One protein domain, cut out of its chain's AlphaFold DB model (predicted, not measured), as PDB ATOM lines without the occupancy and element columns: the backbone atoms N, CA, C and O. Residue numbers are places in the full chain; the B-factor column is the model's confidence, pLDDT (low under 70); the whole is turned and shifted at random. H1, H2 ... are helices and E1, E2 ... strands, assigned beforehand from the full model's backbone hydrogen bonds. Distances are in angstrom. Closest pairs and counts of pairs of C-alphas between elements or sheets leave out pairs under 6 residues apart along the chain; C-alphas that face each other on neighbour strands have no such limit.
ATOM      1  N   VAL A  11      69.307  68.527  33.080       92.69
ATOM      2  CA  VAL A  11      70.582  67.797  33.202       92.69
ATOM      3  C   VAL A  11      71.211  67.477  31.836       92.69
ATOM      4  O   VAL A  11      72.433  67.450  31.718       92.69
ATOM      5  N   VAL A  12      70.392  67.293  30.790       94.38
ATOM      6  CA  VAL A  12      70.864  67.089  29.409       94.38
ATOM      7  C   VAL A  12      71.462  68.388  28.882       94.38
ATOM      8  O   VAL A  12      72.594  68.394  28.404       94.38
ATOM      9  N   ALA A  13      70.735  69.501  29.020       94.88
ATOM     10  CA  ALA A  13      71.215  70.814  28.599       94.88
ATOM     11  C   ALA A  13      72.530  71.200  29.300       94.88
ATOM     12  O   ALA A  13      73.448  71.719  28.665       94.88
ATOM     13  N   GLU A  14      72.641  70.909  30.597       95.12
ATOM     14  CA  GLU A  14      73.856  71.156  31.369       95.12
ATOM     15  C   GLU A  14      75.039  70.309  30.882       95.12
ATOM     16  O   GLU A  14      76.122  70.854  30.657       95.12
ATOM     17  N   TYR A  15      74.837  69.003  30.678       96.19
ATOM     18  CA  TYR A  15      75.871  68.119  30.141       96.19
ATOM     19  C   TYR A  15      76.365  68.599  28.772       96.19
ATOM     20  O   TYR A  15      77.568  68.766  28.588       96.19
ATOM     21  N   LEU A  16      75.452  68.882  27.838       95.88
ATOM     22  CA  LEU A  16      75.809  69.335  26.491       95.88
ATOM     23  C   LEU A  16      76.591  70.652  26.517       95.88
ATOM     24  O   LEU A  16      77.579  70.795  25.801       95.88
ATOM     25  N   LYS A  17      76.198  71.594  27.383       96.38
ATOM     26  CA  LYS A  17      76.922  72.856  27.567       96.38
ATOM     27  C   LYS A  17      78.349  72.627  28.075       96.38
ATOM     28  O   LYS A  17      79.287  73.224  27.551       96.38
ATOM     29  N   LEU A  18      78.518  71.799  29.107       96.44
ATOM     30  CA  LEU A  18      79.831  71.529  29.709       96.44
ATOM     31  C   LEU A  18      80.736  70.705  28.791       96.44
ATOM     32  O   LEU A  18      81.950  70.906  28.795       96.44
ATOM     33  N   GLN A  19      80.151  69.799  28.014       96.19
ATOM     34  CA  GLN A  19      80.860  69.003  27.025       96.19
ATOM     35  C   GLN A  19      81.385  69.899  25.900       96.19
ATOM     36  O   GLN A  19      82.580  69.861  25.623       96.19
ATOM     37  N   ALA A  20      80.542  70.780  25.350       95.50
ATOM     38  CA  ALA A  20      80.944  71.680  24.271       95.50
ATOM     39  C   ALA A  20      82.048  72.656  24.714       95.50
ATOM     40  O   ALA A  20      82.912  73.021  23.923       95.50
ATOM     41  N   ALA A  21      82.045  73.053  25.991       96.75
ATOM     42  CA  ALA A  21      83.083  73.907  26.563       96.75
ATOM     43  C   ALA A  21      84.425  73.183  26.780       96.75
ATOM     44  O   ALA A  21      85.471  73.819  26.698       96.75
ATOM     45  N   GLN A  22      84.412  71.879  27.083       95.56
ATOM     46  CA  GLN A  22      85.630  71.104  27.364       95.56
ATOM     47  C   GLN A  22      86.190  70.367  26.145       95.56
ATOM     48  O   GLN A  22      87.387  70.095  26.087       95.56
ATOM     49  N   SER A  23      85.343  69.957  25.205       93.81
ATOM     50  CA  SER A  23      85.717  69.089  24.086       93.81
ATOM     51  C   SER A  23      84.822  69.355  22.868       93.81
ATOM     52  O   SER A  23      84.027  68.489  22.503       93.81
ATOM     53  N   PRO A  24      84.939  70.539  22.235       92.75
ATOM     54  CA  PRO A  24      84.052  70.965  21.147       92.75
ATOM     55  C   PRO A  24      84.094  70.045  19.918       92.75
ATOM     56  O   PRO A  24      83.085  69.902  19.233       92.75
ATOM     57  N   ASP A  25      85.232  69.393  19.663       94.50
ATOM     58  CA  ASP A  25      85.430  68.513  18.502       94.50
ATOM     59  C   ASP A  25      84.994  67.059  18.753       94.50
ATOM     60  O   ASP A  25      84.974  66.234  17.837       94.50
ATOM     61  N   THR A  26      84.634  66.723  19.993       91.56
ATOM     62  CA  THR A  26      84.185  65.380  20.364       91.56
ATOM     63  C   THR A  26      82.659  65.352  20.359       91.56
ATOM     64  O   THR A  26      82.041  66.202  20.994       91.56
ATOM     65  N   PRO A  27      81.996  64.388  19.705       90.50
ATOM     66  CA  PRO A  27      80.547  64.243  19.813       90.50
ATOM     67  C   PRO A  27      80.103  63.838  21.234       90.50
ATOM     68  O   PRO A  27      80.789  63.044  21.884       90.50
ATOM     69  N   PRO A  28      78.945  64.315  21.726       92.38
ATOM     70  CA  PRO A  28      78.392  63.862  23.001       92.38
ATOM     71  C   PRO A  28      78.101  62.357  22.998       92.38
ATOM     72  O   PRO A  28      77.621  61.808  22.004       92.38
ATOM     73  N   SER A  29      78.344  61.691  24.126       90.38
ATOM     74  CA  SER A  29      78.183  60.239  24.271       90.38
ATOM     75  C   SER A  29      77.171  59.895  25.358       90.38
ATOM     76  O   SER A  29      77.206  60.450  26.457       90.38
ATOM     77  N   ALA A  30      76.294  58.928  25.077       89.31
ATOM     78  CA  ALA A  30      75.308  58.445  26.041       89.31
ATOM     79  C   ALA A  30      75.966  57.867  27.308       89.31
ATOM     80  O   ALA A  30      75.516  58.155  28.412       89.31
ATOM     81  N   SER A  31      77.070  57.125  27.166       90.00
ATOM     82  CA  SER A  31      77.808  56.568  28.309       90.00
ATOM     83  C   SER A  31      78.488  57.655  29.144       90.00
ATOM     84  O   SER A  31      78.513  57.580  30.370       90.00
ATOM     85  N   GLN A  32      79.015  58.702  28.498       93.56
ATOM     86  CA  GLN A  32      79.567  59.856  29.217       93.56
ATOM     87  C   GLN A  32      78.475  60.614  29.974       93.56
ATOM     88  O   GLN A  32      78.690  61.036  31.108       93.56
ATOM     89  N   PHE A  33      77.303  60.773  29.360       94.00
ATOM     90  CA  PHE A  33      76.156  61.402  30.000       94.00
ATOM     91  C   PHE A  33      75.657  60.610  31.212       94.00
ATOM     92  O   PHE A  33      75.389  61.203  32.254       94.00
ATOM     93  N   GLU A  34      75.597  59.281  31.124       91.69
ATOM     94  CA  GLU A  34      75.276  58.427  32.272       91.69
ATOM     95  C   GLU A  34      76.272  58.636  33.424       91.69
ATOM     96  O   GLU A  34      75.869  58.901  34.559       91.69
ATOM     97  N   GLY A  35      77.575  58.628  33.124       94.44
ATOM     98  CA  GLY A  35      78.612  58.945  34.107       94.44
ATOM     99  C   GLY A  35      78.453  60.344  34.716       94.44
ATOM    100  O   GLY A  35      78.605  60.514  35.926       94.44
ATOM    101  N   PHE A  36      78.083  61.342  33.910       95.75
ATOM    102  CA  PHE A  36      77.810  62.703  34.374       95.75
ATOM    103  C   PHE A  36      76.625  62.759  35.349       95.75
ATOM    104  O   PHE A  36      76.725  63.397  36.398       95.75
ATOM    105  N   VAL A  37      75.523  62.063  35.052       94.88
ATOM    106  CA  VAL A  37      74.354  61.979  35.946       94.88
ATOM    107  C   VAL A  37      74.723  61.287  37.261       94.88
ATOM    108  O   VAL A  37      74.368  61.784  38.331       94.88
ATOM    109  N   HIS A  38      75.498  60.199  37.221       94.44
ATOM    110  CA  HIS A  38      75.981  59.534  38.436       94.44
ATOM    111  C   HIS A  38      76.909  60.429  39.269       94.44
ATOM    112  O   HIS A  38      76.792  60.463  40.495       94.44
ATOM    113  N   ALA A  39      77.777  61.216  38.630       96.81
ATOM    114  CA  ALA A  39      78.602  62.197  39.330       96.81
ATOM    115  C   ALA A  39      77.748  63.290  39.997       96.81
ATOM    116  O   ALA A  39      78.014  63.672  41.136       96.81
ATOM    117  N   ARG A  40      76.683  63.763  39.336       96.06
ATOM    118  CA  ARG A  40      75.730  64.722  39.923       96.06
ATOM    119  C   ARG A  40      74.982  64.144  41.119       96.06
ATOM    120  O   ARG A  40      74.822  64.840  42.119       96.06
ATOM    121  N   LEU A  41      74.578  62.879  41.042       96.06
ATOM    122  CA  LEU A  41      73.965  62.166  42.159       96.06
ATOM    123  C   LEU A  41      74.925  62.050  43.352       96.06
ATOM    124  O   LEU A  41      74.529  62.325  44.484       96.06
ATOM    125  N   LEU A  42      76.192  61.713  43.098       96.88
ATOM    126  CA  LEU A  42      77.229  61.686  44.130       96.88
ATOM    127  C   LEU A  42      77.402  63.064  44.781       96.88
ATOM    128  O   LEU A  42      77.395  63.160  46.005       96.88
ATOM    129  N   ILE A  43      77.511  64.129  43.981       97.00
ATOM    130  CA  ILE A  43      77.628  65.508  44.478       97.00
ATOM    131  C   ILE A  43      76.438  65.870  45.372       97.00
ATOM    132  O   ILE A  43      76.635  66.449  46.440       97.00
ATOM    133  N   GLU A  44      75.216  65.508  44.980       96.19
ATOM    134  CA  GLU A  44      74.029  65.769  45.795       96.19
ATOM    135  C   GLU A  44      74.067  65.002  47.127       96.19
ATOM    136  O   GLU A  44      73.751  65.570  48.173       96.19
ATOM    137  N   GLY A  45      74.535  63.751  47.121       97.06
ATOM    138  CA  GLY A  45      74.753  62.981  48.347       97.06
ATOM    139  C   GLY A  45      75.797  63.605  49.275       97.06
ATOM    140  O   GLY A  45      75.571  63.734  50.482       97.06
ATOM    141  N   LEU A  46      76.918  64.063  48.714       97.88
ATOM    142  CA  LEU A  46      77.966  64.760  49.462       97.88
ATOM    143  C   LEU A  46      77.427  66.060  50.073       97.88
ATOM    144  O   LEU A  46      77.634  66.320  51.259       97.88
ATOM    145  N   ARG A  47      76.660  66.841  49.300       96.81
ATOM    146  CA  ARG A  47      76.024  68.083  49.761       96.81
ATOM    147  C   ARG A  47      75.046  67.839  50.910       96.81
ATOM    148  O   ARG A  47      75.017  68.625  51.853       96.81
ATOM    149  N   ARG A  48      74.259  66.760  50.842       96.12
ATOM    150  CA  ARG A  48      73.299  66.371  51.891       96.12
ATOM    151  C   ARG A  48      73.970  65.851  53.156       96.12
ATOM    152  O   ARG A  48      73.429  66.041  54.238       96.12
ATOM    153  N   THR A  49      75.132  65.217  53.023       98.06
ATOM    154  CA  THR A  49      75.900  64.713  54.169       98.06
ATOM    155  C   THR A  49      76.516  65.859  54.972       98.06
ATOM    156  O   THR A  49      76.503  65.835  56.200       98.06
ATOM    157  N   GLY A  50      77.018  66.892  54.290       95.75
ATOM    158  CA  GLY A  50      77.613  68.058  54.937       95.75
ATOM    159  C   GLY A  50      79.063  67.834  55.378       95.75
ATOM    160  O   GLY A  50      79.800  67.061  54.773       95.75
ATOM    161  N   ARG A  51      79.502  68.582  56.399       94.75
ATOM    162  CA  ARG A  51      80.927  68.721  56.764       94.75
ATOM    163  C   ARG A  51      81.546  67.467  57.383       94.75
ATOM    164  O   ARG A  51      82.725  67.218  57.151       94.75
ATOM    165  N   ASP A  52      80.773  66.681  58.126       92.44
ATOM    166  CA  ASP A  52      81.270  65.507  58.856       92.44
ATOM    167  C   ASP A  52      81.213  64.244  57.983       92.44
ATOM    168  O   ASP A  52      80.589  63.236  58.319       92.44
ATOM    169  N   LEU A  53      81.844  64.328  56.808       97.19
ATOM    170  CA  LEU A  53      81.790  63.298  55.779       97.19
ATOM    171  C   LEU A  53      82.564  62.035  56.185       97.19
ATOM    172  O   LEU A  53      83.779  62.029  56.365       97.19
ATOM    173  N   SER A  54      81.836  60.930  56.212       97.81
ATOM    174  CA  SER A  54      82.318  59.551  56.283       97.81
ATOM    175  C   SER A  54      81.421  58.649  55.430       97.81
ATOM    176  O   SER A  54      80.260  58.991  55.181       97.81
ATOM    177  N   THR A  55      81.899  57.463  55.047       97.56
ATOM    178  CA  THR A  55      81.088  56.476  54.311       97.56
ATOM    179  C   THR A  55      79.766  56.179  55.022       97.56
ATOM    180  O   THR A  55      78.711  56.184  54.396       97.56
ATOM    181  N   THR A  56      79.793  55.997  56.346       97.88
ATOM    182  CA  THR A  56      78.586  55.731  57.142       97.88
ATOM    183  C   THR A  56      77.616  56.909  57.125       97.88
ATOM    184  O   THR A  56      76.416  56.704  56.943       97.88
ATOM    185  N   SER A  57      78.108  58.141  57.295       98.06
ATOM    186  CA  SER A  57      77.249  59.333  57.236       98.06
ATOM    187  C   SER A  57      76.660  59.558  55.839       98.06
ATOM    188  O   SER A  57      75.490  59.911  55.737       98.06
ATOM    189  N   PHE A  58      77.424  59.270  54.778       98.25
ATOM    190  CA  PHE A  58      76.967  59.387  53.396       98.25
ATOM    191  C   PHE A  58      75.866  58.379  53.079       98.25
ATOM    192  O   PHE A  58      74.827  58.757  52.545       98.25
ATOM    193  N   ILE A  59      76.050  57.112  53.465       97.62
ATOM    194  CA  ILE A  59      75.025  56.073  53.289       97.62
ATOM    195  C   ILE A  59      73.734  56.489  53.997       97.62
ATOM    196  O   ILE A  59      72.683  56.520  53.366       97.62
ATOM    197  N   ARG A  60      73.816  56.909  55.268       97.88
ATOM    198  CA  ARG A  60      72.639  57.375  56.022       97.88
ATOM    199  C   ARG A  60      71.963  58.580  55.364       97.88
ATOM    200  O   ARG A  60      70.737  58.635  55.313       97.88
ATOM    201  N   ALA A  61      72.744  59.535  54.858       97.75
ATOM    202  CA  ALA A  61      72.215  60.704  54.164       97.75
ATOM    203  C   ALA A  61      71.482  60.315  52.874       97.75
ATOM    204  O   ALA A  61      70.394  60.826  52.620       97.75
ATOM    205  N   MET A  62      72.036  59.387  52.088       98.06
ATOM    206  CA  MET A  62      71.415  58.896  50.855       98.06
ATOM    207  C   MET A  62      70.150  58.079  51.131       98.06
ATOM    208  O   MET A  62      69.135  58.287  50.473       98.06
ATOM    209  N   GLU A  63      70.169  57.202  52.135       98.00
ATOM    210  CA  GLU A  63      69.004  56.415  52.563       98.00
ATOM    211  C   GLU A  63      67.849  57.287  53.086       98.00
ATOM    212  O   GLU A  63      66.685  56.910  52.964       98.00
ATOM    213  N   GLY A  64      68.164  58.447  53.672       96.94
ATOM    214  CA  GLY A  64      67.190  59.426  54.164       96.94
ATOM    215  C   GLY A  64      66.857  60.549  53.176       96.94
ATOM    216  O   GLY A  64      66.030  61.403  53.489       96.94
ATOM    217  N   ALA A  65      67.483  60.578  51.996       96.06
ATOM    218  CA  ALA A  65      67.360  61.681  51.043       96.06
ATOM    219  C   ALA A  65      65.967  61.778  50.396       96.06
ATOM    220  O   ALA A  65      65.605  62.833  49.868       96.06
ATOM    221  N   GLY A  66      65.193  60.693  50.421       95.56
ATOM    222  CA  GLY A  66      63.982  60.588  49.621       95.56
ATOM    223  C   GLY A  66      64.322  60.585  48.132       95.56
ATOM    224  O   GLY A  66      65.298  59.966  47.709       95.56
ATOM    225  N   GLU A  67      63.500  61.260  47.339       95.69
ATOM    226  CA  GLU A  67      63.656  61.305  45.890       95.69
ATOM    227  C   GLU A  67      64.730  62.321  45.451       95.69
ATOM    228  O   GLU A  67      64.719  63.483  45.868       95.69
ATOM    229  N   ILE A  68      65.646  61.894  44.576       95.75
ATOM    230  CA  ILE A  68      66.604  62.752  43.869       95.75
ATOM    231  C   ILE A  68      66.354  62.604  42.365       95.75
ATOM    232  O   ILE A  68      66.558  61.528  41.807       95.75
ATOM    233  N   ALA A  69      65.931  63.678  41.696       93.00
ATOM    234  CA  ALA A  69      65.516  63.635  40.295       93.00
ATOM    235  C   ALA A  69      66.431  64.458  39.374       93.00
ATOM    236  O   ALA A  69      66.777  65.603  39.661       93.00
ATOM    237  N   PHE A  70      66.749  63.885  38.215       90.31
ATOM    238  CA  PHE A  70      67.476  64.510  37.109       90.31
ATOM    239  C   PHE A  70      66.636  64.404  35.827       90.31
ATOM    240  O   PHE A  70      67.003  63.756  34.845       90.31
ATOM    241  N   GLY A  71      65.447  65.010  35.851       85.31
ATOM    242  CA  GLY A  71      64.441  64.839  34.803       85.31
ATOM    243  C   GLY A  71      63.645  63.551  35.002       85.31
ATOM    244  O   GLY A  71      63.065  63.356  36.061       85.31
ATOM    245  N   ARG A  72      63.600  62.679  33.985       82.12
ATOM    246  CA  ARG A  72      62.896  61.380  34.077       82.12
ATOM    247  C   ARG A  72      63.696  60.304  34.812       82.12
ATOM    248  O   ARG A  72      63.134  59.274  35.162       82.12
ATOM    249  N   PHE A  73      64.999  60.520  34.992       87.81
ATOM    250  CA  PHE A  73      65.802  59.662  35.847       87.81
ATOM    251  C   PHE A  73      65.635  60.109  37.294       87.81
ATOM    252  O   PHE A  73      65.923  61.257  37.632       87.81
ATOM    253  N   THR A  74      65.216  59.171  38.129       92.69
ATOM    254  CA  THR A  74      65.007  59.375  39.555       92.69
ATOM    255  C   THR A  74      65.780  58.321  40.328       92.69
ATOM    256  O   THR A  74      65.748  57.142  39.961       92.69
ATOM    257  N   ALA A  75      66.458  58.760  41.386       95.44
ATOM    258  CA  ALA A  75      67.168  57.925  42.334       95.44
ATOM    259  C   ALA A  75      66.538  58.039  43.731       95.44
ATOM    260  O   ALA A  75      66.359  59.143  44.247       95.44
ATOM    261  N   GLN A  76      66.233  56.906  44.358       97.19
ATOM    262  CA  GLN A  76      65.782  56.819  45.741       97.19
ATOM    263  C   GLN A  76      66.429  55.613  46.418       97.19
ATOM    264  O   GLN A  76      66.355  54.491  45.924       97.19
ATOM    265  N   TYR A  77      67.032  55.844  47.577       97.50
ATOM    266  CA  TYR A  77      67.693  54.812  48.369       97.50
ATOM    267  C   TYR A  77      66.959  54.622  49.692       97.50
ATOM    268  O   TYR A  77      66.261  55.515  50.167       97.50
ATOM    269  N   SER A  78      67.105  53.446  50.296       97.44
ATOM    270  CA  SER A  78      66.571  53.160  51.628       97.44
ATOM    271  C   SER A  78      67.450  52.138  52.349       97.44
ATOM    272  O   SER A  78      68.162  51.388  51.680       97.44
ATOM    273  N   PRO A  79      67.324  51.984  53.679       97.69
ATOM    274  CA  PRO A  79      68.066  50.955  54.412       97.69
ATOM    275  C   PRO A  79      67.787  49.516  53.948       97.69
ATOM    276  O   PRO A  79      68.521  48.597  54.295       97.69
ATOM    277  N   ARG A  80      66.699  49.296  53.194       97.44
ATOM    278  CA  ARG A  80      66.298  47.972  52.689       97.44
ATOM    279  C   ARG A  80      66.708  47.725  51.240       97.44
ATOM    280  O   ARG A  80      66.694  46.580  50.806       97.44
ATOM    281  N   SER A  81      67.004  48.776  50.478       96.19
ATOM    282  CA  SER A  81      67.355  48.673  49.064       96.19
ATOM    283  C   SER A  81      68.264  49.819  48.661       96.19
ATOM    284  O   SER A  81      67.895  50.992  48.772       96.19
ATOM    285  N   HIS A  82      69.430  49.453  48.130       95.62
ATOM    286  CA  HIS A  82      70.367  50.383  47.502       95.62
ATOM    287  C   HIS A  82      70.287  50.359  45.970       95.62
ATOM    288  O   HIS A  82      71.108  50.981  45.299       95.62
ATOM    289  N   ASN A  83      69.289  49.673  45.399       94.81
ATOM    290  CA  ASN A  83      68.941  49.864  43.997       94.81
ATOM    291  C   ASN A  83      68.198  51.201  43.870       94.81
ATOM    292  O   ASN A  83      67.037  51.308  44.259       94.81
ATOM    293  N   GLY A  84      68.913  52.221  43.389       92.19
ATOM    294  CA  GLY A  84      68.428  53.596  43.379       92.19
ATOM    295  C   GLY A  84      67.343  53.872  42.341       92.19
ATOM    296  O   GLY A  84      66.568  54.802  42.518       92.19
ATOM    297  N   SER A  85      67.276  53.109  41.250       91.62
ATOM    298  CA  SER A  85      66.373  53.410  40.141       91.62
ATOM    299  C   SER A  85      65.921  52.148  39.427       91.62
ATOM    300  O   SER A  85      66.738  51.331  39.017       91.62
ATOM    301  N   ASN A  86      64.616  52.055  39.184       89.25
ATOM    302  CA  ASN A  86      64.020  51.019  38.340       89.25
ATOM    303  C   ASN A  86      63.793  51.509  36.899       89.25
ATOM    304  O   ASN A  86      63.037  50.899  36.144       89.25
ATOM    305  N   TYR A  87      64.379  52.650  36.527       85.38
ATOM    306  CA  TYR A  87      64.212  53.214  35.196       85.38
ATOM    307  C   TYR A  87      64.957  52.372  34.157       85.38
ATOM    308  O   TYR A  87      66.176  52.223  34.218       85.38
ATOM    309  N   VAL A  88      64.217  51.868  33.170       83.50
ATOM    310  CA  VAL A  88      64.755  51.138  32.021       83.50
ATOM    311  C   VAL A  88      64.306  51.844  30.751       83.50
ATOM    312  O   VAL A  88      63.151  52.243  30.620       83.50
ATOM    313  N   GLU A  89      65.229  51.984  29.808       78.56
ATOM    314  CA  GLU A  89      64.971  52.552  28.491       78.56
ATOM    315  C   GLU A  89      65.631  51.664  27.444       78.56
ATOM    316  O   GLU A  89      66.775  51.239  27.613       78.56
ATOM    317  N   LEU A  90      64.890  51.357  26.384       83.75
ATOM    318  CA  LEU A  90      65.398  50.580  25.264       83.75
ATOM    319  C   LEU A  90      66.075  51.523  24.277       83.75
ATOM    320  O   LEU A  90      65.543  52.583  23.962       83.75
ATOM    321  N   ALA A  91      67.234  51.109  23.777       83.00
ATOM    322  CA  ALA A  91      67.918  51.794  22.697       83.00
ATOM    323  C   ALA A  91      68.203  50.803  21.567       83.00
ATOM    324  O   ALA A  91      68.610  49.667  21.809       83.00
ATOM    325  N   ILE A  92      68.004  51.250  20.334       88.75
ATOM    326  CA  ILE A  92      68.337  50.511  19.118       88.75
ATOM    327  C   ILE A  92      69.615  51.116  18.546       88.75
ATOM    328  O   ILE A  92      69.722  52.334  18.422       88.75
ATOM    329  N   ILE A  93      70.577  50.272  18.182       88.00
ATOM    330  CA  ILE A  93      71.742  50.685  17.398       88.00
ATOM    331  C   ILE A  93      71.374  50.502  15.924       88.00
ATOM    332  O   ILE A  93      71.073  49.387  15.500       88.00
ATOM    333  N   ASP A  94      71.334  51.597  15.165       90.31
ATOM    334  CA  ASP A  94      71.052  51.546  13.728       90.31
ATOM    335  C   ASP A  94      72.275  51.097  12.904       90.31
ATOM    336  O   ASP A  94      73.369  50.883  13.431       90.31
ATOM    337  N   GLY A  95      72.099  50.950  11.586       92.44
ATOM    338  CA  GLY A  95      73.178  50.539  10.676       92.44
ATOM    339  C   GLY A  95      74.352  51.523  10.584       92.44
ATOM    340  O   GLY A  95      75.403  51.157  10.070       92.44
ATOM    341  N   GLU A  96      74.201  52.747  11.098       89.94
ATOM    342  CA  GLU A  96      75.269  53.749  11.202       89.94
ATOM    343  C   GLU A  96      75.967  53.705  12.575       89.94
ATOM    344  O   GLU A  96      76.829  54.539  12.860       89.94
ATOM    345  N   GLY A  97      75.589  52.766  13.449       84.69
ATOM    346  CA  GLY A  97      76.115  52.646  14.807       84.69
ATOM    347  C   GLY A  97      75.551  53.680  15.785       84.69
ATOM    348  O   GLY A  97      76.101  53.857  16.872       84.69
ATOM    349  N   ARG A  98      74.472  54.389  15.429       83.56
ATOM    350  CA  ARG A  98      73.888  55.449  16.263       83.56
ATOM    351  C   ARG A  98      72.782  54.896  17.154       83.56
ATOM    352  O   ARG A  98      71.928  54.137  16.704       83.56
ATOM    353  N   LEU A  99      72.759  55.352  18.408       83.31
ATOM    354  CA  LEU A  99      71.672  55.050  19.340       83.31
ATOM    355  C   LEU A  99      70.394  55.799  18.945       83.31
ATOM    356  O   LEU A  99      70.392  57.020  18.740       83.31
ATOM    357  N   ARG A 100      69.297  55.051  18.870       81.06
ATOM    358  CA  ARG A 100      67.925  55.519  18.678       81.06
ATOM    359  C   ARG A 100      67.109  55.095  19.893       81.06
ATOM    360  O   ARG A 100      67.240  53.961  20.341       81.06
ATOM    361  N   TYR A 101      66.310  56.019  20.406       77.75
ATOM    362  CA  TYR A 101      65.452  55.857  21.578       77.75
ATOM    363  C   TYR A 101      64.014  56.140  21.161       77.75
ATOM    364  O   TYR A 101      63.858  57.014  20.269       77.75
TER     365      TYR A 101
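AT A GLANCE: This is residues 11 to 101 of the 101 residues of an uncharacterized protein of Hydrogenophaga sp. T4 (UniProt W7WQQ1). What is the main picture? One long helix, H2, makes the spine, with H1 crossing its first half, H3 across its last end, and the hairpin E1 E2 beside it. What follows? Residues 77 to 101, with no named element, lead beyond H2's first residue to a small loop where residues 92 to 93 pair antiparallel with 99 to 100. How large is it? The printed part has 91 residues, with three named helices and two named strands in the order H1, H2, H3, E1, E2 along the chain; of the 49 residues in named elements helices hold 41 and strands 8, mostly helix in class, and the whole is loose, with a radius of gyration of the C-alphas of 15.9 A and spans of 47 by 29 by 19 A.

HOW THE PARTS SIT: How do the helices meet? H1, residues 11 to 22, touches H2, residues 30 to 49, with residues 11 to 15 alone, only just about perpendicular at 73 degrees; the closest C-alphas, Tyr 15 and Phe 33, are 6.7 A apart. H3, residues 55 to 63, touches H2 at 77 degrees, about perpendicular, closest C-alphas Ala 61 and Thr 49, 5.4 A. In H1, H2 and H3 every O i to N i+4 pair is within hydrogen-bond range. And the strands? E1, residues 67 to 70, and E2, residues 73 to 76, form an antiparallel hairpin, N 68 and O 75 within hydrogen-bond range at 2.9 A.

IN THESE COORDINATES: Where does H1 begin? C-alpha 11 is at (70.582, 67.797, 33.202); H1 measures 16.5 A, H2 28.8 A, H3 12.2 A. Where does E2 end? C-alpha 76 is at (65.782, 56.819, 45.741); E1 measures 10.1 A, E2 10.3 A.

THE WHOLE: How far does it reach? The two farthest C-alphas, of Asp 52 and Gly 95, are 51.1 A apart. Is it unbroken and confident? The printed part has no cut, no link is long, and no printed residue is under 70 in pLDDT.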